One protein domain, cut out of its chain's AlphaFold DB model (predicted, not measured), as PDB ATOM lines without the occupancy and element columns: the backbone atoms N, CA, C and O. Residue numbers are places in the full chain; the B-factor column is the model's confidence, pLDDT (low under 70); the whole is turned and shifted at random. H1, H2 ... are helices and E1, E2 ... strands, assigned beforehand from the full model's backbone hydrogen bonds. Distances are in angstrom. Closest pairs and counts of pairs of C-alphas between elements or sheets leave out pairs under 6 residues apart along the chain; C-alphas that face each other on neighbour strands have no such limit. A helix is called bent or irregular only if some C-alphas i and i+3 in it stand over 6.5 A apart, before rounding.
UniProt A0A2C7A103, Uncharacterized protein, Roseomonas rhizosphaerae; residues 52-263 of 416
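This is residues 52 to 263 of the 416 residues of an uncharacterized protein of Roseomonas rhizosphaerae (UniProt A0A2C7A103). A strongly twisted antiparallel sheet of nine strands bends round until its edge strand E1 comes within 8.4 A of E6 and E7; short helices H1, H2 and H3 cover one face towards one end. On the opposite face H5 crosses E2 and E3, and beyond it the hairpin of H6 and H7, with H8 packed on H6, forms a helical lobe that lengthens the whole. The printed part has 212 residues, with eight named helices and nine named strands in the order E1 E2 E3 E4 H1 E5 E6 H2 E7 H3 H4 E8 E9 H5 H6 H7 H8. The class is mixed, helices and strands; the sheet is branched at E9. The whole is compact, with a radius of gyration of the C-alphas of 17.8 A, yet elongated, spanning 59 by 36 by 31 A.

E9, residues 155 to 163, has three neighbours, in staggered antiparallel pairing: E8, residues 147 to 152, beside 155 to 160; E4, residues 81 to 83, beside 156 to 158; and E3, residues 71 to 75, beside 161 to 163. Within hydrogen-bond range are N 148 and O 159 at 2.8 A, N 83 and O 156 at 2.8 A, and N 74 and O 162 at 2.9 A. E1, residues 55 to 59, E2, residues 63 to 68, and E3 form a meander, each strand the antiparallel neighbour of the one before; N 57 and O 65 are 2.8 A apart, N 66 and O 73 2.9 A. On the other side of E8 from E9 lies E7, residues 123 to 127, with N 125 and O 149 at 2.8 A. E5, residues 100 to 105, is antiparallel to E7, with N 102 and O 124 at 2.9 A, and forms a hairpin with edge strand E6, residues 108 to 112, with N 105 and O 108 at 2.9 A. H1, residues 86 to 94, is on the sheet at a height of 8.7 A, only just over E9 with 3 of its C-alphas. H2, residues 114 to 119, on the same face, touches H1 at a shallow tilt of 30 degrees, opposite ways; the C-alphas of Ala 94 and Ala 114 are closest, at 5.4 A. H2 is only just irregular: C-alphas 115 and 118 are 6.7 A apart. H3, residues 130 to 133, is on that face too, and touches H4, residues 138 to 142, closest at C-alphas 131 and 141, 4.4 A; H4 only grazes the sheet. H5, residues 166 to 175, is on the opposite face at a height of 9.0 A and runs across the strands, at 89 degrees to E3 on the local plane. H6, residues 196 to 215, is about perpendicular to H5 at 87 degrees and touches it with residues 202 to 210 alone, closest at C-alphas 175 and 206, 4.7 A. H7, residues 221 to 232, forms a helical hairpin with H6 at a shallow tilt of 28 degrees, closest at C-alphas 204 and 232, 4.8 A. H8, residues 238 to 247, touches H6 at a steep tilt of 46 degrees, closest at C-alphas 200 and 243, 5.1 A; it touches H7 only at the corner. Every O i to N i+4 pair is within hydrogen-bond range in H1, H5, H6, H7 and H8; H2 has 0 of 2 but 2 of 3 O i to N i+3 pairs, H4 0 of 1 but 1 of 2, and H3 is too short for an O i to N i+4 pair.

E1 begins at C-alpha 55 (-22.377, 23.190, 40.183). E9 is 26.1 A long and ends at C-alpha 163 (-18.744, 25.103, 53.389). H6 is 27.3 A long, H7 15.7 A, and H8 14.5 A, ending at C-alpha 247 (-25.731, 41.000, 51.649).

The C-alphas of Ala 88 and Ser 220 are farthest apart, at 59.5 A. The printed part has no cut. The link from H5 to H6, residues 176 to 195, is long; its residues 177 to 178 pair antiparallel with 57 to 58 of E1. Mean pLDDT of the printed part is 88.1; residues 143 and 235 to 236 are under 70.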
ATOM      1  N   ARG A  52     -32.674  21.466  43.164       79.75
ATOM      2  CA  ARG A  52     -32.910  22.294  41.969       79.75
ATOM      3  C   ARG A  52     -31.651  22.782  41.257       79.75
ATOM      4  O   ARG A  52     -31.663  22.918  40.039       79.75
ATOM      5  N   ALA A  53     -30.575  23.054  41.992       80.06
ATOM      6  CA  ALA A  53     -29.382  23.688  41.440       80.06
ATOM      7  C   ALA A  53     -28.096  22.949  41.829       80.06
ATOM      8  O   ALA A  53     -27.896  22.638  43.001       80.06
ATOM      9  N   THR A  54     -27.198  22.676  40.876       85.94
ATOM     10  CA  THR A  54     -25.897  22.019  41.120       85.94
ATOM     11  C   THR A  54     -24.769  22.704  40.352       85.94
ATOM     12  O   THR A  54     -25.002  23.396  39.368       85.94
ATOM     13  N   GLY A  55     -23.523  22.524  40.800       92.00
ATOM     14  CA  GLY A  55     -22.377  23.190  40.183       92.00
ATOM     15  C   GLY A  55     -22.257  24.654  40.605       92.00
ATOM     16  O   GLY A  55     -22.505  24.992  41.763       92.00
ATOM     17  N   LEU A  56     -21.789  25.512  39.696       95.50
ATOM     18  CA  LEU A  56     -21.613  26.938  39.969       95.50
ATOM     19  C   LEU A  56     -22.954  27.659  39.831       95.50
ATOM     20  O   LEU A  56     -23.596  27.597  38.785       95.50
ATOM     21  N   MET A  57     -23.346  28.357  40.887       95.62
ATOM     22  CA  MET A  57     -24.629  29.032  41.000       95.62
ATOM     23  C   MET A  57     -24.413  30.519  41.253       95.62
ATOM     24  O   MET A  57     -23.472  30.907  41.956       95.62
ATOM     25  N   VAL A  58     -25.313  31.340  40.727       94.81
ATOM     26  CA  VAL A  58     -25.475  32.722  41.174       94.81
ATOM     27  C   VAL A  58     -26.573  32.784  42.226       94.81
ATOM     28  O   VAL A  58     -27.575  32.080  42.137       94.81
ATOM     29  N   ILE A  59     -26.362  33.612  43.242       92.88
ATOM     30  CA  ILE A  59     -27.305  33.814  44.344       92.88
ATOM     31  C   ILE A  59     -27.795  35.268  44.357       92.88
ATOM     32  O   ILE A  59     -27.097  36.143  43.823       92.88
ATOM     33  N   PRO A  60     -28.956  35.553  44.982       89.75
ATOM     34  CA  PRO A  60     -29.477  36.911  45.106       89.75
ATOM     35  C   PRO A  60     -28.421  37.909  45.602       89.75
ATOM     36  O   PRO A  60     -27.733  37.670  46.595       89.75
ATOM     37  N   GLY A  61     -28.284  39.028  44.891       84.44
ATOM     38  CA  GLY A  61     -27.239  40.034  45.112       84.44
ATOM     39  C   GLY A  61     -25.976  39.834  44.265       84.44
ATOM     40  O   GLY A  61     -24.974  40.503  44.508       84.44
ATOM     41  N   GLY A  62     -25.991  38.919  43.289       89.50
ATOM     42  CA  GLY A  62     -24.906  38.749  42.313       89.50
ATOM     43  C   GLY A  62     -23.624  38.125  42.877       89.50
ATOM     44  O   GLY A  62     -22.542  38.278  42.302       89.50
ATOM     45  N   SER A  63     -23.729  37.432  44.010       91.38
ATOM     46  CA  SER A  63     -22.658  36.598  44.565       91.38
ATOM     47  C   SER A  63     -22.651  35.212  43.905       91.38
ATOM     48  O   SER A  63     -23.622  34.813  43.264       91.38
ATOM     49  N   LEU A  64     -21.555  34.464  44.054       94.94
ATOM     50  CA  LEU A  64     -21.431  33.106  43.514       94.94
ATOM     51  C   LEU A  64     -21.274  32.065  44.626       94.94
ATOM     52  O   LEU A  64     -20.582  32.292  45.622       94.94
ATOM     53  N   ALA A  65     -21.877  30.902  44.400       95.94
ATOM     54  CA  ALA A  65     -21.798  29.726  45.255       95.94
ATOM     55  C   ALA A  65     -21.446  28.493  44.418       95.94
ATOM     56  O   ALA A  65     -21.833  28.391  43.258       95.94
ATOM     57  N   LEU A  66     -20.735  27.530  45.000       96.06
ATOM     58  CA  LEU A  66     -20.402  26.273  44.330       96.06
ATOM     59  C   LEU A  66     -21.030  25.111  45.089       96.06
ATOM     60  O   LEU A  66     -20.689  24.878  46.245       96.06
ATOM     61  N   ARG A  67     -21.910  24.349  44.440       93.88
ATOM     62  CA  ARG A  67     -22.471  23.126  45.013       93.88
ATOM     63  C   ARG A  67     -21.743  21.887  44.506       93.88
ATOM     64  O   ARG A  67     -21.700  21.629  43.304       93.88
ATOM     65  N   GLN A  68     -21.249  21.085  45.445       88.50
ATOM     66  CA  GLN A  68     -20.621  19.787  45.210       88.50
ATOM     67  C   GLN A  68     -21.343  18.722  46.044       88.50
ATOM     68  O   GLN A  68     -21.090  18.553  47.238       88.50
ATOM     69  N   GLY A  69     -22.293  18.021  45.421       86.38
ATOM     70  CA  GLY A  69     -23.171  17.085  46.124       86.38
ATOM     71  C   GLY A  69     -24.036  17.800  47.169       86.38
ATOM     72  O   GLY A  69     -24.846  18.660  46.825       86.38
ATOM     73  N   GLN A  70     -23.855  17.442  48.443       84.69
ATOM     74  CA  GLN A  70     -24.565  18.048  49.579       84.69
ATOM     75  C   GLN A  70     -23.830  19.252  50.189       84.69
ATOM     76  O   GLN A  70     -24.370  19.921  51.066       84.69
ATOM     77  N   ALA A  71     -22.606  19.550  49.744       89.88
ATOM     78  CA  ALA A  71     -21.870  20.718  50.207       89.88
ATOM     79  C   ALA A  71     -22.185  21.930  49.323       89.88
ATOM     80  O   ALA A  71     -22.041  21.872  48.101       89.88
ATOM     81  N   VAL A  72     -22.564  23.041  49.953       92.69
ATOM     82  CA  VAL A  72     -22.642  24.362  49.319       92.69
ATOM     83  C   VAL A  72     -21.458  25.175  49.816       92.69
ATOM     84  O   VAL A  72     -21.297  25.354  51.021       92.69
ATOM     85  N   LEU A  73     -20.608  25.631  48.903       95.19
ATOM     86  CA  LEU A  73     -19.417  26.414  49.199       95.19
ATOM     87  C   LEU A  73     -19.654  27.889  48.862       95.19
ATOM     88  O   LEU A  73     -20.212  28.211  47.811       95.19
ATOM     89  N   LEU A  74     -19.179  28.776  49.729       93.62
ATOM     90  CA  LEU A  74     -19.274  30.231  49.607       93.62
ATOM     91  C   LEU A  74     -17.922  30.892  49.793       93.62
ATOM     92  O   LEU A  74     -17.074  30.370  50.511       93.62
ATOM     93  N   CYS A  75     -17.756  32.079  49.214       90.50
ATOM     94  CA  CYS A  75     -16.588  32.911  49.472       90.50
ATOM     95  C   CYS A  75     -16.482  33.255  50.961       90.50
ATOM     96  O   CYS A  75     -17.399  33.843  51.526       90.50
ATOM     97  N   GLU A  76     -15.344  32.936  51.570       88.00
ATOM     98  CA  GLU A  76     -14.977  33.341  52.923       88.00
ATOM     99  C   GLU A  76     -14.448  34.785  52.873       88.00
ATOM    100  O   GLU A  76     -13.316  34.998  52.421       88.00
ATOM    101  N   PRO A  77     -15.203  35.804  53.323       81.81
ATOM    102  CA  PRO A  77     -14.825  37.196  53.080       81.81
ATOM    103  C   PRO A  77     -13.510  37.597  53.758       81.81
ATOM    104  O   PRO A  77     -12.752  38.412  53.231       81.81
ATOM    105  N   ALA A  78     -13.194  36.978  54.899       80.94
ATOM    106  CA  ALA A  78     -11.942  37.193  55.620       80.94
ATOM    107  C   ALA A  78     -10.699  36.702  54.857       80.94
ATOM    108  O   ALA A  78      -9.598  37.177  55.119       80.94
ATOM    109  N   SER A  79     -10.872  35.799  53.889       85.38
ATOM    110  CA  SER A  79      -9.789  35.273  53.052       85.38
ATOM    111  C   SER A  79      -9.443  36.165  51.852       85.38
ATOM    112  O   SER A  79      -8.653  35.751  51.004       85.38
ATOM    113  N   ALA A  80     -10.038  37.362  51.765       86.44
ATOM    114  CA  ALA A  80      -9.823  38.297  50.667       86.44
ATOM    115  C   ALA A  80      -8.330  38.602  50.480       86.44
ATOM    116  O   ALA A  80      -7.683  39.194  51.347       86.44
ATOM    117  N   LEU A  81      -7.796  38.239  49.316       88.31
ATOM    118  CA  LEU A  81      -6.415  38.504  48.930       88.31
ATOM    119  C   LEU A  81      -6.375  39.249  47.604       88.31
ATOM    120  O   LEU A  81      -7.041  38.880  46.638       88.31
ATOM    121  N   TRP A  82      -5.572  40.306  47.559       88.25
ATOM    122  CA  TRP A  82      -5.332  41.049  46.334       88.25
ATOM    123  C   TRP A  82      -4.253  40.367  45.496       88.25
ATOM    124  O   TRP A  82      -3.138  40.147  45.967       88.25
ATOM    125  N   LEU A  83      -4.584  40.077  44.242       90.38
ATOM    126  CA  LEU A  83      -3.677  39.524  43.248       90.38
ATOM    127  C   LEU A  83      -3.372  40.607  42.200       90.38
ATOM    128  O   LEU A  83      -4.234  40.924  41.368       90.38
ATOM    129  N   PRO A  84      -2.168  41.211  42.238       84.56
ATOM    130  CA  PRO A  84      -1.750  42.174  41.228       84.56
ATOM    131  C   PRO A  84      -1.461  41.473  39.887       84.56
ATOM    132  O   PRO A  84      -1.400  40.251  39.806       84.56
ATOM    133  N   HIS A  85      -1.241  42.258  38.829       84.62
ATOM    134  CA  HIS A  85      -0.855  41.773  37.490       84.62
ATOM    135  C   HIS A  85      -1.916  40.897  36.793       84.62
ATOM    136  O   HIS A  85      -1.675  39.724  36.494       84.62
ATOM    137  N   PRO A  86      -3.085  41.471  36.447       87.94
ATOM    138  CA  PRO A  86      -4.202  40.703  35.901       87.94
ATOM    139  C   PRO A  86      -3.880  39.972  34.586       87.94
ATOM    140  O   PRO A  86      -4.459  38.923  34.341       87.94
ATOM    141  N   GLY A  87      -2.964  40.483  33.754       89.19
ATOM    142  CA  GLY A  87      -2.582  39.845  32.485       89.19
ATOM    143  C   GLY A  87      -1.943  38.467  32.674       89.19
ATOM    144  O   GLY A  87      -2.503  37.469  32.229       89.19
ATOM    145  N   ALA A  88      -0.830  38.404  33.413       90.56
ATOM    146  CA  ALA A  88      -0.128  37.150  33.700       90.56
ATOM    147  C   ALA A  88      -1.021  36.144  34.448       90.56
ATOM    148  O   ALA A  88      -0.970  34.943  34.185       90.56
ATOM    149  N   LEU A  89      -1.880  36.637  35.346       92.88
ATOM    150  CA  LEU A  89      -2.844  35.798  36.050       92.88
ATOM    151  C   LEU A  89      -3.874  35.185  35.091       92.88
ATOM    152  O   LEU A  89      -4.126  33.987  35.162       92.88
ATOM    153  N   ARG A  90      -4.446  35.966  34.162       92.62
ATOM    154  CA  ARG A  90      -5.385  35.441  33.153       92.62
ATOM    155  C   ARG A  90      -4.731  34.403  32.244       92.62
ATOM    156  O   ARG A  90      -5.358  33.388  31.963       92.62
ATOM    157  N   GLU A  91      -3.493  34.636  31.813       91.88
ATOM    158  CA  GLU A  91      -2.744  33.689  30.977       91.88
ATOM    159  C   GLU A  91      -2.517  32.355  31.692       91.88
ATOM    160  O   GLU A  91      -2.794  31.299  31.124       91.88
ATOM    161  N   ALA A  92      -2.088  32.394  32.957       92.06
ATOM    162  CA  ALA A  92      -1.914  31.184  33.751       92.06
ATOM    163  C   ALA A  92      -3.241  30.437  33.952       92.06
ATOM    164  O   ALA A  92      -3.293  29.224  33.776       92.06
ATOM    165  N   LEU A  93      -4.323  31.157  34.265       93.88
ATOM    166  CA  LEU A  93      -5.645  30.564  34.478       93.88
ATOM    167  C   LEU A  93      -6.237  29.948  33.208       93.88
ATOM    168  O   LEU A  93      -6.893  28.916  33.297       93.88
ATOM    169  N   ALA A  94      -5.983  30.533  32.036       91.69
ATOM    170  CA  ALA A  94      -6.449  29.995  30.758       91.69
ATOM    171  C   ALA A  94      -5.839  28.621  30.426       91.69
ATOM    172  O   ALA A  94      -6.438  27.848  29.682       91.69
ATOM    173  N   ALA A  95      -4.658  28.315  30.974       88.69
ATOM    174  CA  ALA A  95      -3.987  27.029  30.803       88.69
ATOM    175  C   ALA A  95      -4.390  25.980  31.858       88.69
ATOM    176  O   ALA A  95      -4.011  24.813  31.729       88.69
ATOM    177  N   LEU A  96      -5.130  26.368  32.903       91.88
ATOM    178  CA  LEU A  96      -5.503  25.469  33.992       91.88
ATOM    179  C   LEU A  96      -6.811  24.719  33.682       91.88
ATOM    180  O   LEU A  96      -7.829  25.342  33.375       91.88
ATOM    181  N   PRO A  97      -6.830  23.380  33.804       91.06
ATOM    182  CA  PRO A  97      -8.043  22.602  33.600       91.06
ATOM    183  C   PRO A  97      -9.061  22.847  34.723       91.06
ATOM    184  O   PRO A  97      -8.701  23.046  35.881       91.06
ATOM    185  N   GLY A  98     -10.351  22.784  34.380       91.38
ATOM    186  CA  GLY A  98     -11.446  22.888  35.353       91.38
ATOM    187  C   GLY A  98     -11.711  24.299  35.887       91.38
ATOM    188  O   GLY A  98     -12.528  24.454  36.791       91.38
ATOM    189  N   VAL A  99     -11.046  25.321  35.342       95.88
ATOM    190  CA  VAL A  99     -11.350  26.725  35.636       95.88
ATOM    191  C   VAL A  99     -12.640  27.127  34.922       95.88
ATOM    192  O   VAL A  99     -12.796  26.892  33.725       95.88
ATOM    193  N   LEU A 100     -13.561  27.749  35.658       96.06
ATOM    194  CA  LEU A 100     -14.797  28.297  35.101       96.06
ATOM    195  C   LEU A 100     -14.736  29.816  35.116       96.06
ATOM    196  O   LEU A 100     -14.384  30.422  36.129       96.06
ATOM    197  N   HIS A 101     -15.128  30.439  34.013       96.38
ATOM    198  CA  HIS A 101     -15.205  31.886  33.912       96.38
ATOM    199  C   HIS A 101     -16.654  32.312  33.748       96.38
ATOM    200  O   HIS A 101     -17.376  31.755  32.930       96.38
ATOM    201  N   VAL A 102     -17.060  33.318  34.514       96.94
ATOM    202  CA  VAL A 102     -18.410  33.875  34.482       96.94
ATOM    203  C   VAL A 102     -18.303  35.343  34.123       96.94
ATOM    204  O   VAL A 102     -17.452  36.054  34.669       96.94
ATOM    205  N   ALA A 103     -19.167  35.815  33.236       96.12
ATOM    206  CA  ALA A 103     -19.240  37.226  32.900       96.12
ATOM    207  C   ALA A 103     -20.680  37.727  32.855       96.12
ATOM    208  O   ALA A 103     -21.603  36.986  32.519       96.12
ATOM    209  N   HIS A 104     -20.840  39.012  33.165       94.75
ATOM    210  CA  HIS A 104     -22.093  39.727  32.974       94.75
ATOM    211  C   HIS A 104     -22.082  40.406  31.605       94.75
ATOM    212  O   HIS A 104     -21.249  41.275  31.317       94.75
ATOM    213  N   GLY A 105     -22.990  39.963  30.740       93.62
ATOM    214  CA  GLY A 105     -23.280  40.571  29.449       93.62
ATOM    215  C   GLY A 105     -24.635  41.270  29.452       93.62
ATOM    216  O   GLY A 105     -25.317  41.356  30.468       93.62
ATOM    217  N   ARG A 106     -25.048  41.754  28.280       92.69
ATOM    218  CA  ARG A 106     -26.339  42.433  28.105       92.69
ATOM    219  C   ARG A 106     -27.544  41.551  28.453       92.69
ATOM    220  O   ARG A 106     -28.523  42.071  28.975       92.69
ATOM    221  N   GLU A 107     -27.444  40.255  28.168       91.19
ATOM    222  CA  GLU A 107     -28.530  39.280  28.334       91.19
ATOM    223  C   GLU A 107     -28.550  38.621  29.728       91.19
ATOM    224  O   GLU A 107     -29.469  37.872  30.041       91.19
ATOM    225  N   GLY A 108     -27.555  38.897  30.583       94.69
ATOM    226  CA  GLY A 108     -27.437  38.309  31.921       94.69
ATOM    227  C   GLY A 108     -26.067  37.686  32.189       94.69
ATOM    228  O   GLY A 108     -25.057  38.094  31.605       94.69
ATOM    229  N   LEU A 109     -26.027  36.716  33.103       96.31
ATOM    230  CA  LEU A 109     -24.801  36.011  33.486       96.31
ATOM    231  C   LEU A 109     -24.641  34.729  32.686       96.31
ATOM    232  O   LEU A 109     -25.579  33.947  32.583       96.31
ATOM    233  N   ALA A 110     -23.444  34.485  32.171       96.06
ATOM    234  CA  ALA A 110     -23.143  33.260  31.444       96.06
ATOM    235  C   ALA A 110     -21.742  32.750  31.775       96.06
ATOM    236  O   ALA A 110     -20.852  33.521  32.162       96.06
ATOM    237  N   LEU A 111     -21.550  31.444  31.586       96.19
ATOM    238  CA  LEU A 111     -20.217  30.871  31.473       96.19
ATOM    239  C   LEU A 111     -19.595  31.331  30.152       96.19
ATOM    240  O   LEU A 111     -20.232  31.278  29.103       96.19
ATOM    241  N   VAL A 112     -18.350  31.792  30.215       94.62
ATOM    242  CA  VAL A 112     -17.617  32.325  29.063       94.62
ATOM    243  C   VAL A 112     -16.267  31.645  28.913       94.62
ATOM    244  O   VAL A 112     -15.748  31.011  29.835       94.62
ATOM    245  N   SER A 113     -15.662  31.797  27.741       92.00
ATOM    246  CA  SER A 113     -14.296  31.334  27.518       92.00
ATOM    247  C   SER A 113     -13.276  32.224  28.245       92.00
ATOM    248  O   SER A 113     -13.506  33.414  28.482       92.00
ATOM    249  N   ALA A 114     -12.102  31.673  28.571       88.88
ATOM    250  CA  ALA A 114     -11.046  32.407  29.279       88.88
ATOM    251  C   ALA A 114     -10.683  33.743  28.599       88.88
ATOM    252  O   ALA A 114     -10.524  34.767  29.270       88.88
ATOM    253  N   GLY A 115     -10.620  33.755  27.263       84.69
ATOM    254  CA  GLY A 115     -10.274  34.934  26.461       84.69
ATOM    255  C   GLY A 115     -11.331  36.044  26.454       84.69
ATOM    256  O   GLY A 115     -11.018  37.186  26.118       84.69
ATOM    257  N   GLU A 116     -12.571  35.748  26.844       87.88
ATOM    258  CA  GLU A 116     -13.654  36.737  26.880       87.88
ATOM    259  C   GLU A 116     -13.654  37.548  28.169       87.88
ATOM    260  O   GLU A 116     -14.066  38.703  28.165       87.88
ATOM    261  N   THR A 117     -13.102  37.009  29.253       86.00
ATOM    262  CA  THR A 117     -13.130  37.645  30.577       86.00
ATOM    263  C   THR A 117     -12.563  39.070  30.604       86.00
ATOM    264  O   THR A 117     -13.063  39.917  31.336       86.00
ATOM    265  N   ALA A 118     -11.564  39.384  29.776       86.94
ATOM    266  CA  ALA A 118     -10.988  40.730  29.685       86.94
ATOM    267  C   ALA A 118     -11.897  41.761  28.981       86.94
ATOM    268  O   ALA A 118     -11.639  42.959  29.071       86.94
ATOM    269  N   ARG A 119     -12.943  41.314  28.273       89.69
ATOM    270  CA  ARG A 119     -13.873  42.170  27.514       89.69
ATOM    271  C   ARG A 119     -15.066  42.646  28.340       89.69
ATOM    272  O   ARG A 119     -15.781  43.541  27.901       89.69
ATOM    273  N   HIS A 120     -15.283  42.058  29.514       92.00
ATOM    274  CA  HIS A 120     -16.415  42.374  30.378       92.00
ATOM    275  C   HIS A 120     -15.991  43.248  31.554       92.00
ATOM    276  O   HIS A 120     -14.978  42.991  32.206       92.00
ATOM    277  N   ALA A 121     -16.814  44.252  31.870       89.31
ATOM    278  CA  ALA A 121     -16.618  45.099  33.046       89.31
ATOM    279  C   ALA A 121     -16.806  44.324  34.362       89.31
ATOM    280  O   ALA A 121     -16.222  44.686  35.383       89.31
ATOM    281  N   GLN A 122     -17.606  43.253  34.328       91.75
ATOM    282  CA  GLN A 122     -17.836  42.356  35.453       91.75
ATOM    283  C   GLN A 122     -17.565  40.920  35.018       91.75
ATOM    284  O   GLN A 122     -18.269  40.362  34.172       91.75
ATOM    285  N   CYS A 123     -16.538  40.322  35.605       94.81
ATOM    286  CA  CYS A 123     -16.253  38.911  35.437       94.81
ATOM    287  C   CYS A 123     -15.696  38.315  36.728       94.81
ATOM    288  O   CYS A 123     -15.017  38.985  37.515       94.81
ATOM    289  N   ALA A 124     -15.965  37.029  36.905       95.88
ATOM    290  CA  ALA A 124     -15.422  36.215  37.973       95.88
ATOM    291  C   ALA A 124     -14.815  34.932  37.400       95.88
ATOM    292  O   ALA A 124     -15.073  34.535  36.261       95.88
ATOM    293  N   THR A 125     -13.943  34.293  38.162       97.19
ATOM    294  CA  THR A 125     -13.292  33.048  37.771       97.19
ATOM    295  C   THR A 125     -13.217  32.124  38.965       97.19
ATOM    296  O   THR A 125     -12.641  32.481  39.987       97.19
ATOM    297  N   LEU A 126     -13.808  30.945  38.829       97.19
ATOM    298  CA  LEU A 126     -13.692  29.870  39.796       97.19
ATOM    299  C   LEU A 126     -12.468  29.031  39.440       97.19
ATOM    300  O   LEU A 126     -12.399  28.448  38.358       97.19
ATOM    301  N   VAL A 127     -11.529  28.948  40.371       96.00
ATOM    302  CA  VAL A 127     -10.370  28.064  40.299       96.00
ATOM    303  C   VAL A 127     -10.655  26.860  41.193       96.00
ATOM    304  O   VAL A 127     -11.037  27.058  42.348       96.00
ATOM    305  N   PRO A 128     -10.483  25.622  40.701       93.81
ATOM    306  CA  PRO A 128     -10.812  24.426  41.475       93.81
ATOM    307  C   PRO A 128      -9.906  24.237  42.696       93.81
ATOM    308  O   PRO A 128     -10.346  23.668  43.692       93.81
ATOM    309  N   ASP A 129      -8.670  24.739  42.635       93.75
ATOM    310  CA  ASP A 129      -7.714  24.694  43.738       93.75
ATOM    311  C   ASP A 129      -6.947  26.019  43.882       93.75
ATOM    312  O   ASP A 129      -6.207  26.437  42.987       93.75
ATOM    313  N   ALA A 130      -7.107  26.674  45.031       92.94
ATOM    314  CA  ALA A 130      -6.438  27.919  45.386       92.94
ATOM    315  C   ALA A 130      -4.906  27.794  45.365       92.94
ATOM    316  O   ALA A 130      -4.222  28.781  45.079       92.94
ATOM    317  N   ALA A 131      -4.358  26.598  45.616       92.75
ATOM    318  CA  ALA A 131      -2.917  26.360  45.588       92.75
ATOM    319  C   ALA A 131      -2.295  26.652  44.212       92.75
ATOM    320  O   ALA A 131      -1.135  27.067  44.138       92.75
ATOM    321  N   ALA A 132      -3.073  26.545  43.126       92.06
ATOM    322  CA  ALA A 132      -2.628  26.899  41.777       92.06
ATOM    323  C   ALA A 132      -2.238  28.387  41.635       92.06
ATOM    324  O   ALA A 132      -1.523  28.761  40.708       92.06
ATOM    325  N   LEU A 133      -2.670  29.237  42.572       93.19
ATOM    326  CA  LEU A 133      -2.384  30.673  42.598       93.19
ATOM    327  C   LEU A 133      -1.119  31.028  43.400       93.19
ATOM    328  O   LEU A 133      -0.748  32.201  43.465       93.19
ATOM    329  N   ALA A 134      -0.426  30.044  43.988       92.62
ATOM    330  CA  ALA A 134       0.797  30.259  44.768       92.62
ATOM    331  C   ALA A 134       1.892  31.083  44.052       92.62
ATOM    332  O   ALA A 134       2.522  31.900  44.728       92.62
ATOM    333  N   PRO A 135       2.105  30.961  42.720       92.25
ATOM    334  CA  PRO A 135       3.072  31.801  42.006       92.25
ATOM    335  C   PRO A 135       2.756  33.304  42.039       92.25
ATOM    336  O   PRO A 135       3.660  34.118  41.872       92.25
ATOM    337  N   PHE A 136       1.490  33.680  42.252       91.00
ATOM    338  CA  PHE A 136       1.040  35.076  42.275       91.00
ATOM    339  C   PHE A 136       0.960  35.647  43.689       91.00
ATOM    340  O   PHE A 136       1.103  36.855  43.871       91.00
ATOM    341  N   HIS A 137       0.740  34.794  44.693       90.44
ATOM    342  CA  HIS A 137       0.745  35.200  46.090       90.44
ATOM    343  C   HIS A 137       1.057  34.008  47.019       90.44
ATOM    344  O   HIS A 137       0.298  33.035  47.033       90.44
ATOM    345  N   PRO A 138       2.099  34.072  47.875       87.88
ATOM    346  CA  PRO A 138       2.507  32.942  48.721       87.88
ATOM    347  C   PRO A 138       1.404  32.392  49.635       87.88
ATOM    348  O   PRO A 138       1.305  31.181  49.826       87.88
ATOM    349  N   ALA A 139       0.524  33.257  50.157       86.94
ATOM    350  CA  ALA A 139      -0.591  32.833  51.014       86.94
ATOM    351  C   ALA A 139      -1.621  31.928  50.300       86.94
ATOM    352  O   ALA A 139      -2.406  31.247  50.962       86.94
ATOM    353  N   CYS A 140      -1.622  31.879  48.964       87.06
ATOM    354  CA  CYS A 140      -2.460  30.952  48.206       87.06
ATOM    355  C   CYS A 140      -1.963  29.504  48.309       87.06
ATOM    356  O   CYS A 140      -2.785  28.597  48.356       87.06
ATOM    357  N   GLY A 141      -0.650  29.276  48.447       81.62
ATOM    358  CA  GLY A 141      -0.064  27.926  48.524       81.62
ATOM    359  C   GLY A 141      -0.410  27.141  49.793       81.62
ATOM    360  O   GLY A 141      -0.188  25.937  49.848       81.62
ATOM    361  N   GLN A 142      -0.967  27.804  50.808       77.31
ATOM    362  CA  GLN A 142      -1.479  27.163  52.026       77.31
ATOM    363  C   GLN A 142      -2.989  26.875  51.963       77.31
ATOM    364  O   GLN A 142      -3.551  26.313  52.901       77.31
ATOM    365  N   GLY A 143      -3.675  27.317  50.905       66.81
ATOM    366  CA  GLY A 143      -5.108  27.112  50.733       66.81
ATOM    367  C   GLY A 143      -5.381  25.815  49.987       66.81
ATOM    368  O   GLY A 143      -4.874  25.639  48.887       66.81
ATOM    369  N   GLN A 144      -6.199  24.940  50.569       80.75
ATOM    370  CA  GLN A 144      -6.782  23.805  49.855       80.75
ATOM    371  C   GLN A 144      -8.194  24.157  49.386       80.75
ATOM    372  O   GLN A 144      -8.950  24.798  50.123       80.75
ATOM    373  N   GLY A 145      -8.555  23.681  48.195       92.06
ATOM    374  CA  GLY A 145      -9.919  23.741  47.676       92.06
ATOM    375  C   GLY A 145     -10.211  24.976  46.820       92.06
ATOM    376  O   GLY A 145      -9.307  25.759  46.520       92.06
ATOM    377  N   PRO A 146     -11.471  25.144  46.390       95.94
ATOM    378  CA  PRO A 146     -11.816  26.114  45.366       95.94
ATOM    379  C   PRO A 146     -11.651  27.559  45.836       95.94
ATOM    380  O   PRO A 146     -11.854  27.896  47.006       95.94
ATOM    381  N   ALA A 147     -11.321  28.433  44.891       96.00
ATOM    382  CA  ALA A 147     -11.239  29.869  45.099       96.00
ATOM    383  C   ALA A 147     -11.985  30.617  44.001       96.00
ATOM    384  O   ALA A 147     -11.962  30.231  42.833       96.00
ATOM    385  N   LEU A 148     -12.609  31.727  44.378       96.25
ATOM    386  CA  LEU A 148     -13.248  32.639  43.452       96.25
ATOM    387  C   LEU A 148     -12.397  33.890  43.297       96.25
ATOM    388  O   LEU A 148     -12.019  34.522  44.281       96.25
ATOM    389  N   LEU A 149     -12.121  34.265  42.055       95.62
ATOM    390  CA  LEU A 149     -11.477  35.516  41.704       95.62
ATOM    391  C   LEU A 149     -12.515  36.445  41.105       95.62
ATOM    392  O   LEU A 149     -13.156  36.099  40.116       95.62
ATOM    393  N   ARG A 150     -12.627  37.653  41.641       92.38
ATOM    394  CA  ARG A 150     -13.349  38.750  41.002       92.38
ATOM    395  C   ARG A 150     -12.359  39.700  40.370       92.38
ATOM    396  O   ARG A 150     -11.433  40.185  41.023       92.38
ATOM    397  N   TRP A 151     -12.581  39.989  39.099       90.75
ATOM    398  CA  TRP A 151     -11.696  40.843  38.332       90.75
ATOM    399  C   TRP A 151     -12.066  42.315  38.467       90.75
ATOM    400  O   TRP A 151     -13.225  42.692  38.624       90.75
ATOM    401  N   SER A 152     -11.048  43.158  38.364       83.50
ATOM    402  CA  SER A 152     -11.163  44.609  38.306       83.50
ATOM    403  C   SER A 152     -10.115  45.172  37.345       83.50
ATOM    404  O   SER A 152      -9.234  44.445  36.879       83.50
ATOM    405  N   ALA A 153     -10.168  46.479  37.082       75.12
ATOM    406  CA  ALA A 153      -9.168  47.155  36.256       75.12
ATOM    407  C   ALA A 153      -7.744  47.072  36.840       75.12
ATOM    408  O   ALA A 153      -6.769  47.125  36.096       75.12
ATOM    409  N   TRP A 154      -7.613  46.921  38.161       77.56
ATOM    410  CA  TRP A 154      -6.319  46.968  38.846       77.56
ATOM    411  C   TRP A 154      -5.693  45.581  39.074       77.56
ATOM    412  O   TRP A 154      -4.517  45.486  39.419       77.56
ATOM    413  N   GLY A 155      -6.458  44.499  38.900       87.94
ATOM    414  CA  GLY A 155      -6.078  43.155  39.343       87.94
ATOM    415  C   GLY A 155      -7.293  42.298  39.683       87.94
ATOM    416  O   GLY A 155      -8.409  42.591  39.242       87.94
ATOM    417  N   ALA A 156      -7.085  41.256  40.482       91.88
ATOM    418  CA  ALA A 156      -8.154  40.395  40.974       91.88
ATOM    419  C   ALA A 156      -8.174  40.360  42.502       91.88
ATOM    420  O   ALA A 156      -7.132  40.404  43.150       91.88
ATOM    421  N   VAL A 157      -9.366  40.237  43.078       91.06
ATOM    422  CA  VAL A 157      -9.519  39.846  44.482       91.06
ATOM    423  C   VAL A 157      -9.909  38.385  44.504       91.06
ATOM    424  O   VAL A 157     -10.851  37.988  43.823       91.06
ATOM    425  N   MET A 158      -9.167  37.600  45.270       93.19
ATOM    426  CA  MET A 158      -9.413  36.186  45.477       93.19
ATOM    427  C   MET A 158     -10.059  35.968  46.844       93.19
ATOM    428  O   MET A 158      -9.581  36.512  47.839       93.19
ATOM    429  N   TRP A 159     -11.074  35.112  46.899       92.19
ATOM    430  CA  TRP A 159     -11.582  34.510  48.130       92.19
ATOM    431  C   TRP A 159     -11.482  32.999  48.038       92.19
ATOM    432  O   TRP A 159     -11.773  32.405  46.999       92.19
ATOM    433  N   ARG A 160     -11.118  32.364  49.145       92.88
ATOM    434  CA  ARG A 160     -11.294  30.922  49.315       92.88
ATOM    435  C   ARG A 160     -12.777  30.622  49.460       92.88
ATOM    436  O   ARG A 160     -13.515  31.424  50.033       92.88
ATOM    437  N   MET A 161     -13.204  29.467  48.967       93.75
ATOM    438  CA  MET A 161     -14.565  28.995  49.164       93.75
ATOM    439  C   MET A 161     -14.612  27.945  50.278       93.75
ATOM    440  O   MET A 161     -13.817  27.005  50.296       93.75
ATOM    441  N   ARG A 162     -15.537  28.109  51.224       92.06
ATOM    442  CA  ARG A 162     -15.718  27.245  52.399       92.06
ATOM    443  C   ARG A 162     -17.154  26.735  52.482       92.06
ATOM    444  O   ARG A 162     -18.048  27.418  51.981       92.06
ATOM    445  N   PRO A 163     -17.393  25.574  53.116       90.69
ATOM    446  CA  PRO A 163     -18.744  25.103  53.389       90.69
ATOM    447  C   PRO A 163     -19.582  26.167  54.098       90.69
ATOM    448  O   PRO A 163     -19.166  26.727  55.111       90.69
ATOM    449  N   ALA A 164     -20.754  26.449  53.543       86.81
ATOM    450  CA  ALA A 164     -21.724  27.345  54.137       86.81
ATOM    451  C   ALA A 164     -22.347  26.695  55.386       86.81
ATOM    452  O   ALA A 164     -22.613  25.488  55.377       86.81
ATOM    453  N   PRO A 165     -22.651  27.475  56.437       82.75
ATOM    454  CA  PRO A 165     -23.481  27.002  57.536       82.75
ATOM    455  C   PRO A 165     -24.840  26.490  57.025       82.75
ATOM    456  O   PRO A 165     -25.359  27.048  56.052       82.75
ATOM    457  N   PRO A 166     -25.470  25.492  57.678       81.44
ATOM    458  CA  PRO A 166     -26.671  24.839  57.150       81.44
ATOM    459  C   PRO A 166     -27.826  25.780  56.756       81.44
ATOM    460  O   PRO A 166     -28.360  25.600  55.661       81.44
ATOM    461  N   PRO A 167     -28.185  26.822  57.540       81.44
ATOM    462  CA  PRO A 167     -29.249  27.750  57.142       81.44
ATOM    463  C   PRO A 167     -28.931  28.502  55.846       81.44
ATOM    464  O   PRO A 167     -29.805  28.715  55.009       81.44
ATOM    465  N   LEU A 168     -27.663  28.867  55.650       83.12
ATOM    466  CA  LEU A 168     -27.217  29.582  54.461       83.12
ATOM    467  C   LEU A 168     -27.101  28.643  53.255       83.12
ATOM    468  O   LEU A 168     -27.485  29.015  52.151       83.12
ATOM    469  N   ALA A 169     -26.644  27.405  53.467       87.69
ATOM    470  CA  ALA A 169     -26.650  26.367  52.439       87.69
ATOM    471  C   ALA A 169     -28.072  26.098  51.918       87.69
ATOM    472  O   ALA A 169     -28.274  26.017  50.707       87.69
ATOM    473  N   LEU A 170     -29.061  26.034  52.817       85.25
ATOM    474  CA  LEU A 170     -30.474  25.925  52.459       85.25
ATOM    475  C   LEU A 170     -30.930  27.119  51.616       85.25
ATOM    476  O   LEU A 170     -31.473  26.915  50.532       85.25
ATOM    477  N   ALA A 171     -30.674  28.341  52.093       85.62
ATOM    478  CA  ALA A 171     -31.037  29.586  51.416       85.62
ATOM    479  C   ALA A 171     -30.568  29.595  49.956       85.62
ATOM    480  O   ALA A 171     -31.324  29.900  49.034       85.62
ATOM    481  N   ILE A 172     -29.314  29.194  49.758       90.50
ATOM    482  CA  ILE A 172     -28.663  29.134  48.454       90.50
ATOM    483  C   ILE A 172     -29.232  28.003  47.612       90.50
ATOM    484  O   ILE A 172     -29.460  28.198  46.428       90.50
ATOM    485  N   SER A 173     -29.492  26.836  48.201       90.56
ATOM    486  CA  SER A 173     -30.098  25.731  47.455       90.56
ATOM    487  C   SER A 173     -31.504  26.072  46.953       90.56
ATOM    488  O   SER A 173     -31.885  25.613  45.885       90.56
ATOM    489  N   ALA A 174     -32.256  26.880  47.707       89.38
ATOM    490  CA  ALA A 174     -33.641  27.222  47.402       89.38
ATOM    491  C   ALA A 174     -33.791  28.438  46.471       89.38
ATOM    492  O   ALA A 174     -34.790  28.527  45.762       89.38
ATOM    493  N   SER A 175     -32.837  29.377  46.489       91.25
ATOM    494  CA  SER A 175     -32.913  30.634  45.718       91.25
ATOM    495  C   SER A 175     -31.788  30.842  44.701       91.25
ATOM    496  O   SER A 175     -31.855  31.778  43.911       91.25
ATOM    497  N   GLY A 176     -30.738  30.020  44.732       92.69
ATOM    498  CA  GLY A 176     -29.632  30.098  43.786       92.69
ATOM    499  C   GLY A 176     -29.983  29.458  42.448       92.69
ATOM    500  O   GLY A 176     -30.571  28.379  42.407       92.69
ATOM    501  N   GLU A 177     -29.554  30.092  41.360       94.50
ATOM    502  CA  GLU A 177     -29.729  29.574  40.004       94.50
ATOM    503  C   GLU A 177     -28.408  29.017  39.471       94.50
ATOM    504  O   GLU A 177     -27.355  29.652  39.594       94.50
ATOM    505  N   SER A 178     -28.455  27.836  38.849       94.19
ATOM    506  CA  SER A 178     -27.268  27.235  38.228       94.19
ATOM    507  C   SER A 178     -26.896  27.974  36.950       94.19
ATOM    508  O   SER A 178     -27.752  28.278  36.125       94.19
ATOM    509  N   LEU A 179     -25.603  28.213  36.741       94.31
ATOM    510  CA  LEU A 179     -25.126  28.733  35.464       94.31
ATOM    511  C   LEU A 179     -25.166  27.614  34.404       94.31
ATOM    512  O   LEU A 179     -24.511  26.584  34.603       94.31
ATOM    513  N   PRO A 180     -25.889  27.793  33.282       91.75
ATOM    514  CA  PRO A 180     -26.013  26.762  32.258       91.75
ATOM    515  C   PRO A 180     -24.668  26.422  31.607       91.75
ATOM    516  O   PRO A 180     -23.942  27.299  31.134       91.75
ATOM    517  N   ALA A 181     -24.336  25.130  31.552       88.12
ATOM    518  CA  ALA A 181     -23.102  24.641  30.926       88.12
ATOM    519  C   ALA A 181     -23.125  24.718  29.387       88.12
ATOM    520  O   ALA A 181     -22.077  24.651  28.749       88.12
ATOM    521  N   ASP A 182     -24.310  24.853  28.792       85.69
ATOM    522  CA  ASP A 182     -24.548  24.916  27.347       85.69
ATOM    523  C   ASP A 182     -24.400  26.331  26.757       85.69
ATOM    524  O   ASP A 182     -24.643  26.536  25.567       85.69
ATOM    525  N   GLY A 183     -23.972  27.305  27.566       79.38
ATOM    526  CA  GLY A 183     -23.795  28.696  27.148       79.38
ATOM    527  C   GLY A 183     -25.065  29.544  27.236       79.38
ATOM    528  O   GLY A 183     -25.045  30.700  26.811       79.38
ATOM    529  N   GLY A 184     -26.155  29.006  27.797       91.88
ATOM    530  CA  GLY A 184     -27.319  29.800  28.186       91.88
ATOM    531  C   GLY A 184     -26.975  30.877  29.222       91.88
ATOM    532  O   GLY A 184     -26.008  30.760  29.979       91.88
ATOM    533  N   CYS A 185     -27.776  31.942  29.258       94.12
ATOM    534  CA  CYS A 185     -27.631  33.011  30.238       94.12
ATOM    535  C   CYS A 185     -28.690  32.921  31.337       94.12
ATOM    536  O   CYS A 185     -29.866  32.670  31.078       94.12
ATOM    537  N   VAL A 186     -28.266  33.207  32.560       95.50
ATOM    538  CA  VAL A 186     -29.136  33.436  33.707       95.50
ATOM    539  C   VAL A 186     -29.620  34.892  33.644       95.50
ATOM    540  O   VAL A 186     -28.787  35.805  33.775       95.50
ATOM    541  N   PRO A 187     -30.928  35.138  33.426       93.94
ATOM    542  CA  PRO A 187     -31.476  36.489  33.324       93.94
ATOM    543  C   PRO A 187     -31.256  37.281  34.616       93.94
ATOM    544  O   PRO A 187     -31.097  36.713  35.693       93.94
ATOM    545  N   ARG A 188     -31.213  38.611  34.531       90.00
ATOM    546  CA  ARG A 188     -30.898  39.460  35.695       90.00
ATOM    547  C   ARG A 188     -31.955  39.393  36.796       90.00
ATOM    548  O   ARG A 188     -31.616  39.496  37.965       90.00
ATOM    549  N   GLU A 189     -33.218  39.185  36.438       89.81
ATOM    550  CA  GLU A 189     -34.372  39.288  37.339       89.81
ATOM    551  C   GLU A 189     -34.340  38.263  38.482       89.81
ATOM    552  O   GLU A 189     -35.029  38.436  39.481       89.81
ATOM    553  N   ILE A 190     -33.532  37.209  38.347       89.31
ATOM    554  CA  ILE A 190     -33.425  36.129  39.332       89.31
ATOM    555  C   ILE A 190     -32.213  36.251  40.263       89.31
ATOM    556  O   ILE A 190     -32.100  35.483  41.213       89.31
ATOM    557  N   TRP A 191     -31.312  37.211  40.034       88.94
ATOM    558  CA  TRP A 191     -30.132  37.397  40.890       88.94
ATOM    559  C   TRP A 191     -29.792  38.854  41.209       88.94
ATOM    560  O   TRP A 191     -29.115  39.105  42.209       88.94
ATOM    561  N   ASP A 192     -30.224  39.814  40.392       86.31
ATOM    562  CA  ASP A 192     -29.974  41.241  40.591       86.31
ATOM    563  C   ASP A 192     -30.874  41.776  41.708       86.31
ATOM    564  O   ASP A 192     -31.965  42.286  41.479       86.31
ATOM    565  N   ALA A 193     -30.401  41.591  42.938       82.69
ATOM    566  CA  ALA A 193     -31.056  42.020  44.166       82.69
ATOM    567  C   ALA A 193     -30.059  42.797  45.045       82.69
ATOM    568  O   ALA A 193     -29.547  42.275  46.049       82.69
ATOM    569  N   PRO A 194     -29.676  44.023  44.641       71.69
ATOM    570  CA  PRO A 194     -28.762  44.858  45.411       71.69
ATOM    571  C   PRO A 194     -29.321  45.260  46.784       71.69
ATOM    572  O   PRO A 194     -28.530  45.486  47.707       71.69
ATOM    573  N   GLN A 195     -30.645  45.311  46.962       73.50
ATOM    574  CA  GLN A 195     -31.278  45.734  48.216       73.50
ATOM    575  C   GLN A 195     -31.717  44.558  49.101       73.50
ATOM    576  O   GLN A 195     -31.901  43.433  48.636       73.50
ATOM    577  N   GLY A 196     -31.877  44.824  50.403       72.75
ATOM    578  CA  GLY A 196     -32.322  43.823  51.378       72.75
ATOM    579  C   GLY A 196     -33.705  43.261  51.049       72.75
ATOM    580  O   GLY A 196     -33.867  42.045  51.015       72.75
ATOM    581  N   ASP A 197     -34.658  44.132  50.715       78.56
ATOM    582  CA  ASP A 197     -36.040  43.749  50.403       78.56
ATOM    583  C   ASP A 197     -36.129  42.878  49.144       78.56
ATOM    584  O   ASP A 197     -36.858  41.891  49.116       78.56
ATOM    585  N   GLU A 198     -35.341  43.192  48.114       80.44
ATOM    586  CA  GLU A 198     -35.262  42.398  46.883       80.44
ATOM    587  C   GLU A 198     -34.671  41.008  47.163       80.44
ATOM    588  O   GLU A 198     -35.208  39.994  46.711       80.44
ATOM    589  N   ARG A 199     -33.596  40.934  47.967       84.00
ATOM    590  CA  ARG A 199     -33.010  39.648  48.392       84.00
ATOM    591  C   ARG A 199     -34.005  38.836  49.204       84.00
ATOM    592  O   ARG A 199     -34.132  37.635  48.976       84.00
ATOM    593  N   TYR A 200     -34.706  39.489  50.126       86.06
ATOM    594  CA  TYR A 200     -35.757  38.881  50.925       86.06
ATOM    595  C   TYR A 200     -36.866  38.313  50.041       86.06
ATOM    596  O   TYR A 200     -37.240  37.163  50.235       86.06
ATOM    597  N   GLN A 201     -37.347  39.054  49.042       88.06
ATOM    598  CA  GLN A 201     -38.400  38.580  48.138       88.06
ATOM    599  C   GLN A 201     -37.976  37.334  47.351       88.06
ATOM    600  O   GLN A 201     -38.735  36.363  47.300       88.06
ATOM    601  N   LEU A 202     -36.763  37.321  46.785       89.12
ATOM    602  CA  LEU A 202     -36.237  36.155  46.063       89.12
ATOM    603  C   LEU A 202     -36.045  34.947  46.992       89.12
ATOM    604  O   LEU A 202     -36.437  33.830  46.650       89.12
ATOM    605  N   LEU A 203     -35.496  35.168  48.189       88.81
ATOM    606  CA  LEU A 203     -35.311  34.121  49.194       88.81
ATOM    607  C   LEU A 203     -36.631  33.562  49.711       88.81
ATOM    608  O   LEU A 203     -36.797  32.349  49.770       88.81
ATOM    609  N   SER A 204     -37.555  34.445  50.081       90.69
ATOM    610  CA  SER A 204     -38.889  34.109  50.571       90.69
ATOM    611  C   SER A 204     -39.631  33.276  49.527       90.69
ATOM    612  O   SER A 204     -40.119  32.196  49.847       90.69
ATOM    613  N   SER A 205     -39.587  33.685  48.254       91.69
ATOM    614  CA  SER A 205     -40.197  32.940  47.145       91.69
ATOM    615  C   SER A 205     -39.561  31.560  46.933       91.69
ATOM    616  O   SER A 205     -40.273  30.566  46.777       91.69
ATOM    617  N   GLY A 206     -38.225  31.471  46.951       91.56
ATOM    618  CA  GLY A 206     -37.506  30.203  46.792       91.56
ATOM    619  C   GLY A 206     -37.748  29.232  47.952       91.56
ATOM    620  O   GLY A 206     -38.047  28.058  47.734       91.56
ATOM    621  N   LEU A 207     -37.684  29.732  49.191       89.38
ATOM    622  CA  LEU A 207     -37.962  28.961  50.405       89.38
ATOM    623  C   LEU A 207     -39.420  28.513  50.466       89.38
ATOM    624  O   LEU A 207     -39.665  27.351  50.784       89.38
ATOM    625  N   PHE A 208     -40.364  29.391  50.118       92.25
ATOM    626  CA  PHE A 208     -41.777  29.049  49.988       92.25
ATOM    627  C   PHE A 208     -41.939  27.865  49.039       92.25
ATOM    628  O   PHE A 208     -42.477  26.838  49.431       92.25
ATOM    629  N   ALA A 209     -41.410  27.971  47.816       91.81
ATOM    630  CA  ALA A 209     -41.564  26.935  46.802       91.81
ATOM    631  C   ALA A 209     -40.907  25.605  47.207       91.81
ATOM    632  O   ALA A 209     -41.421  24.547  46.858       91.81
ATOM    633  N   HIS A 210     -39.776  25.647  47.919       92.00
ATOM    634  CA  HIS A 210     -39.098  24.449  48.426       92.00
ATOM    635  C   HIS A 210     -39.881  23.776  49.558       92.00
ATOM    636  O   HIS A 210     -40.081  22.564  49.548       92.00
ATOM    637  N   LEU A 211     -40.356  24.561  50.528       90.44
ATOM    638  CA  LEU A 211     -41.172  24.054  51.631       90.44
ATOM    639  C   LEU A 211     -42.514  23.519  51.145       90.44
ATOM    640  O   LEU A 211     -42.977  22.499  51.646       90.44
ATOM    641  N   ASP A 212     -43.128  24.195  50.180       90.94
ATOM    642  CA  ASP A 212     -44.404  23.797  49.608       90.94
ATOM    643  C   ASP A 212     -44.312  22.424  48.934       90.94
ATOM    644  O   ASP A 212     -45.113  21.530  49.210       90.94
ATOM    645  N   GLU A 213     -43.270  22.229  48.127       91.00
ATOM    646  CA  GLU A 213     -42.968  20.960  47.469       91.00
ATOM    647  C   GLU A 213     -42.661  19.845  48.481       91.00
ATOM    648  O   GLU A 213     -43.196  18.740  48.371       91.00
ATOM    649  N   LEU A 214     -41.856  20.145  49.505       91.25
ATOM    650  CA  LEU A 214     -41.473  19.187  50.543       91.25
ATOM    651  C   LEU A 214     -42.660  18.754  51.417       91.25
ATOM    652  O   LEU A 214     -42.753  17.589  51.798       91.25
ATOM    653  N   LEU A 215     -43.536  19.693  51.785       92.00
ATOM    654  CA  LEU A 215     -44.575  19.491  52.798       92.00
ATOM    655  C   LEU A 215     -45.958  19.189  52.211       92.00
ATOM    656  O   LEU A 215     -46.814  18.676  52.934       92.00
ATOM    657  N   GLY A 216     -46.194  19.500  50.932       89.00
ATOM    658  CA  GLY A 216     -47.520  19.506  50.302       89.00
ATOM    659  C   GLY A 216     -48.319  18.212  50.457       89.00
ATOM    660  O   GLY A 216     -49.527  18.262  50.670       89.00
ATOM    661  N   ASN A 217     -47.650  17.056  50.416       88.19
ATOM    662  CA  ASN A 217     -48.288  15.740  50.573       88.19
ATOM    663  C   ASN A 217     -48.051  15.102  51.949       88.19
ATOM    664  O   ASN A 217     -48.479  13.975  52.200       88.19
ATOM    665  N   GLU A 218     -47.342  15.800  52.830       91.31
ATOM    666  CA  GLU A 218     -46.795  15.240  54.057       91.31
ATOM    667  C   GLU A 218     -47.609  15.626  55.290       91.31
ATOM    668  O   GLU A 218     -47.782  14.820  56.202       91.31
ATOM    669  N   VAL A 219     -48.147  16.844  55.326       92.50
ATOM    670  CA  VAL A 219     -48.846  17.403  56.492       92.50
ATOM    671  C   VAL A 219     -50.116  18.143  56.078       92.50
ATOM    672  O   VAL A 219     -50.372  18.348  54.896       92.50
ATOM    673  N   SER A 220     -50.943  18.553  57.045       91.88
ATOM    674  CA  SER A 220     -52.090  19.416  56.751       91.88
ATOM    675  C   SER A 220     -51.686  20.754  56.141       91.88
ATOM    676  O   SER A 220     -50.662  21.328  56.508       91.88
ATOM    677  N   ASP A 221     -52.583  21.320  55.333       91.19
ATOM    678  CA  ASP A 221     -52.483  22.704  54.856       91.19
ATOM    679  C   ASP A 221     -52.299  23.702  56.003       91.19
ATOM    680  O   ASP A 221     -51.541  24.656  55.885       91.19
ATOM    681  N   SER A 222     -52.946  23.466  57.149       88.06
ATOM    682  CA  SER A 222     -52.816  24.344  58.314       88.06
ATOM    683  C   SER A 222     -51.395  24.364  58.882       88.06
ATOM    684  O   SER A 222     -50.898  25.442  59.202       88.06
ATOM    685  N   LEU A 223     -50.738  23.205  59.015       90.44
ATOM    686  CA  LEU A 223     -49.345  23.151  59.467       90.44
ATOM    687  C   LEU A 223     -48.389  23.642  58.375       90.44
ATOM    688  O   LEU A 223     -47.466  24.388  58.686       90.44
ATOM    689  N   ARG A 224     -48.626  23.262  57.113       91.19
ATOM    690  CA  ARG A 224     -47.834  23.701  55.957       91.19
ATOM    691  C   ARG A 224     -47.778  25.224  55.878       91.19
ATOM    692  O   ARG A 224     -46.686  25.778  55.922       91.19
ATOM    693  N   PHE A 225     -48.929  25.895  55.850       89.06
ATOM    694  CA  PHE A 225     -48.977  27.357  55.787       89.06
ATOM    695  C   PHE A 225     -48.363  28.007  57.027       89.06
ATOM    696  O   PHE A 225     -47.579  28.933  56.888       89.06
ATOM    697  N   ALA A 226     -48.608  27.477  58.229       87.31
ATOM    698  CA  ALA A 226     -48.005  28.038  59.439       87.31
ATOM    699  C   ALA A 226     -46.466  27.921  59.467       87.31
ATOM    700  O   ALA A 226     -45.797  28.815  59.985       87.31
ATOM    701  N   LEU A 227     -45.899  26.828  58.940       87.50
ATOM    702  CA  LEU A 227     -44.446  26.651  58.826       87.50
ATOM    703  C   LEU A 227     -43.844  27.561  57.762       87.50
ATOM    704  O   LEU A 227     -42.802  28.165  58.006       87.50
ATOM    705  N   VAL A 228     -44.510  27.664  56.614       88.75
ATOM    706  CA  VAL A 228     -44.126  28.576  55.538       88.75
ATOM    707  C   VAL A 228     -44.119  30.012  56.056       88.75
ATOM    708  O   VAL A 228     -43.059  30.629  56.056       88.75
ATOM    709  N   ASP A 229     -45.225  30.494  56.630       86.06
ATOM    710  CA  ASP A 229     -45.329  31.844  57.198       86.06
ATOM    711  C   ASP A 229     -44.219  32.109  58.224       86.06
ATOM    712  O   ASP A 229     -43.565  33.146  58.195       86.06
ATOM    713  N   HIS A 230     -43.931  31.146  59.109       81.69
ATOM    714  CA  HIS A 230     -42.865  31.296  60.100       81.69
ATOM    715  C   HIS A 230     -41.478  31.530  59.471       81.69
ATOM    716  O   HIS A 230     -40.627  32.199  60.063       81.69
ATOM    717  N   TRP A 231     -41.231  30.972  58.288       82.94
ATOM    718  CA  TRP A 231     -39.936  31.036  57.616       82.94
ATOM    719  C   TRP A 231     -39.838  32.166  56.605       82.94
ATOM    720  O   TRP A 231     -38.734  32.665  56.379       82.94
ATOM    721  N   THR A 232     -40.960  32.558  56.010       86.44
ATOM    722  CA  THR A 232     -40.990  33.441  54.846       86.44
ATOM    723  C   THR A 232     -41.734  34.748  55.074       86.44
ATOM    724  O   THR A 232     -41.685  35.573  54.167       86.44
ATOM    725  N   ASP A 233     -42.407  34.942  56.217       83.19
ATOM    726  CA  ASP A 233     -43.213  36.135  56.499       83.19
ATOM    727  C   ASP A 233     -42.863  36.823  57.838       83.19
ATOM    728  O   ASP A 233     -42.737  36.194  58.894       83.19
ATOM    729  N   GLY A 234     -42.737  38.152  57.790       72.31
ATOM    730  CA  GLY A 234     -42.427  39.035  58.918       72.31
ATOM    731  C   GLY A 234     -40.942  39.389  59.103       72.31
ATOM    732  O   GLY A 234     -40.038  38.694  58.641       72.31
ATOM    733  N   ASP A 235     -40.682  40.467  59.848       61.62
ATOM    734  CA  ASP A 235     -39.353  41.099  59.970       61.62
ATOM    735  C   ASP A 235     -38.271  40.198  60.593       61.62
ATOM    736  O   ASP A 235     -37.075  40.380  60.358       61.62
ATOM    737  N   HIS A 236     -38.680  39.190  61.364       68.25
ATOM    738  CA  HIS A 236     -37.787  38.262  62.069       68.25
ATOM    739  C   HIS A 236     -37.896  36.817  61.571       68.25
ATOM    740  O   HIS A 236     -37.493  35.887  62.274       68.25
ATOM    741  N   CYS A 237     -38.458  36.608  60.381       73.94
ATOM    742  CA  CYS A 237     -38.491  35.285  59.774       73.94
ATOM    743  C   CYS A 237     -37.108  34.858  59.257       73.94
ATOM    744  O   CYS A 237     -36.198  35.671  59.069       73.94
ATOM    745  N   MET A 238     -36.959  33.561  58.987       77.94
ATOM    746  CA  MET A 238     -35.713  32.979  58.482       77.94
ATOM    747  C   MET A 238     -35.248  33.642  57.172       77.94
ATOM    748  O   MET A 238     -34.065  33.941  57.028       77.94
ATOM    749  N   ALA A 239     -36.161  33.923  56.236       82.00
ATOM    750  CA  ALA A 239     -35.836  34.563  54.961       82.00
ATOM    751  C   ALA A 239     -35.248  35.972  55.146       82.00
ATOM    752  O   ALA A 239     -34.252  36.300  54.504       82.00
ATOM    753  N   SER A 240     -35.821  36.771  56.056       76.94
ATOM    754  CA  SER A 240     -35.316  38.104  56.418       76.94
ATOM    755  C   SER A 240     -33.884  38.005  56.952       76.94
ATOM    756  O   SER A 240     -32.965  38.626  56.418       76.94
ATOM    757  N   LEU A 241     -33.660  37.099  57.909       73.00
ATOM    758  CA  LEU A 241     -32.340  36.880  58.505       73.00
ATOM    759  C   LEU A 241     -31.288  36.425  57.483       73.00
ATOM    760  O   LEU A 241     -30.133  36.847  57.543       73.00
ATOM    761  N   LEU A 242     -31.667  35.552  56.547       80.81
ATOM    762  CA  LEU A 242     -30.773  35.048  55.506       80.81
ATOM    763  C   LEU A 242     -30.465  36.106  54.438       80.81
ATOM    764  O   LEU A 242     -29.343  36.133  53.930       80.81
ATOM    765  N   ALA A 243     -31.411  36.997  54.129       80.31
ATOM    766  CA  ALA A 243     -31.218  38.082  53.165       80.31
ATOM    767  C   ALA A 243     -30.095  39.040  53.587       80.31
ATOM    768  O   ALA A 243     -29.306  39.486  52.744       80.31
ATOM    769  N   ASP A 244     -29.969  39.297  54.888       73.81
ATOM    770  CA  ASP A 244     -28.875  40.102  55.431       73.81
ATOM    771  C   ASP A 244     -27.531  39.380  55.351       73.81
ATOM    772  O   ASP A 244     -26.528  39.993  54.984       73.81
ATOM    773  N   GLN A 245     -27.498  38.071  55.629       77.00
ATOM    774  CA  GLN A 245     -26.268  37.282  55.499       77.00
ATOM    775  C   GLN A 245     -25.779  37.237  54.050       77.00
ATOM    776  O   GLN A 245     -24.579  37.368  53.808       77.00
ATOM    777  N   LEU A 246     -26.692  37.111  53.081       79.56
ATOM    778  CA  LEU A 246     -26.341  37.191  51.662       79.56
ATOM    779  C   LEU A 246     -25.762  38.560  51.285       79.56
ATOM    780  O   LEU A 246     -24.818  38.614  50.503       79.56
ATOM    781  N   GLY A 247     -26.264  39.650  51.873       73.50
ATOM    782  CA  GLY A 247     -25.731  41.000  51.649       73.50
ATOM    783  C   GLY A 247     -24.278  41.189  52.106       73.50
ATOM    784  O   GLY A 247     -23.585  42.082  51.621       73.50
ATOM    785  N   LEU A 248     -23.784  40.335  53.009       76.06
ATOM    786  CA  LEU A 248     -22.391  40.354  53.468       76.06
ATOM    787  C   LEU A 248     -21.440  39.563  52.561       76.06
ATOM    788  O   LEU A 248     -20.221  39.637  52.749       76.06
ATOM    789  N   LEU A 249     -21.967  38.800  51.601       80.94
ATOM    790  CA  LEU A 249     -21.148  38.044  50.664       80.94
ATOM    791  C   LEU A 249     -20.557  38.965  49.579       80.94
ATOM    792  O   LEU A 249     -21.183  39.952  49.186       80.94
ATOM    793  N   PRO A 250     -19.347  38.665  49.071       80.44
ATOM    794  CA  PRO A 250     -18.736  39.440  47.997       80.44
ATOM    795  C   PRO A 250     -19.551  39.385  46.696       80.44
ATOM    796  O   PRO A 250     -19.557  38.367  45.996       80.44
ATOM    797  N   ALA A 251     -20.169  40.507  46.317       85.38
ATOM    798  CA  ALA A 251     -20.902  40.600  45.062       85.38
ATOM    799  C   ALA A 251     -19.936  40.624  43.866       85.38
ATOM    800  O   ALA A 251     -19.109  41.530  43.681       85.38
ATOM    801  N   CYS A 252     -20.052  39.621  43.004       88.44
ATOM    802  CA  CYS A 252     -19.284  39.551  41.765       88.44
ATOM    803  C   CYS A 252     -19.944  40.357  40.647       88.44
ATOM    804  O   CYS A 252     -19.238  40.924  39.808       88.44
ATOM    805  N   PHE A 253     -21.272  40.456  40.687       89.75
ATOM    806  CA  PHE A 253     -22.095  41.042  39.642       89.75
ATOM    807  C   PHE A 253     -23.125  42.016  40.213       89.75
ATOM    808  O   PHE A 253     -23.545  41.883  41.356       89.75
ATOM    809  N   ALA A 254     -23.504  43.011  39.417       85.75
ATOM    810  CA  ALA A 254     -24.579  43.959  39.710       85.75
ATOM    811  C   ALA A 254     -25.094  44.575  38.400       85.75
ATOM    812  O   ALA A 254     -24.392  44.556  37.385       85.75
ATOM    813  N   THR A 255     -26.273  45.185  38.396       81.31
ATOM    814  CA  THR A 255     -26.711  46.009  37.260       81.31
ATOM    815  C   THR A 255     -26.251  47.464  37.417       81.31
ATOM    816  O   THR A 255     -26.328  48.013  38.515       81.31
ATOM    817  N   PRO A 256     -25.792  48.128  36.335       88.25
ATOM    818  CA  PRO A 256     -25.732  47.639  34.954       88.25
ATOM    819  C   PRO A 256     -24.442  46.879  34.599       88.25
ATOM    820  O   PRO A 256     -23.363  47.183  35.100       88.25
ATOM    821  N   TRP A 257     -24.543  45.953  33.636       86.75
ATOM    822  CA  TRP A 257     -23.464  45.046  33.194       86.75
ATOM    823  C   TRP A 257     -22.171  45.720  32.714       86.75
ATOM    824  O   TRP A 257     -21.095  45.127  32.774       86.75
ATOM    825  N   HIS A 258     -22.259  46.956  32.221       89.00
ATOM    826  CA  HIS A 258     -21.125  47.693  31.659       89.00
ATOM    827  C   HIS A 258     -20.333  48.490  32.707       89.00
ATOM    828  O   HIS A 258     -19.290  49.054  32.383       89.00
ATOM    829  N   ALA A 259     -20.805  48.547  33.953       84.19
ATOM    830  CA  ALA A 259     -20.093  49.167  35.066       84.19
ATOM    831  C   ALA A 259     -19.488  48.081  35.970       84.19
ATOM    832  O   ALA A 259     -20.098  47.029  36.119       84.19
ATOM    833  N   PRO A 260     -18.327  48.279  36.614       82.94
ATOM    834  CA  PRO A 260     -17.840  47.335  37.619       82.94
ATOM    835  C   PRO A 260     -18.864  47.156  38.748       82.94
ATOM    836  O   PRO A 260     -19.374  48.151  39.262       82.94
ATOM    837  N   ALA A 261     -19.128  45.919  39.181       80.38
ATOM    838  CA  ALA A 261     -20.249  45.613  40.082       80.38
ATOM    839  C   ALA A 261     -20.245  46.450  41.374       80.38
ATOM    840  O   ALA A 261     -21.260  46.987  41.801       80.38
ATOM    841  N   GLY A 262     -19.062  46.640  41.961       78.38
ATOM    842  CA  GLY A 262     -18.912  47.415  43.191       78.38
ATOM    843  C   GLY A 262     -19.101  48.924  43.011       78.38
ATOM    844  O   GLY A 262     -19.413  49.604  43.978       78.38
ATOM    845  N   LEU A 263     -18.906  49.454  41.798       82.12
ATOM    846  CA  LEU A 263     -19.202  50.855  41.478       82.12
ATOM    847  C   LEU A 263     -20.672  51.032  41.091       82.12
ATOM    848  O   LEU A 263     -21.269  52.043  41.441       82.12
TER     849      LEU A 263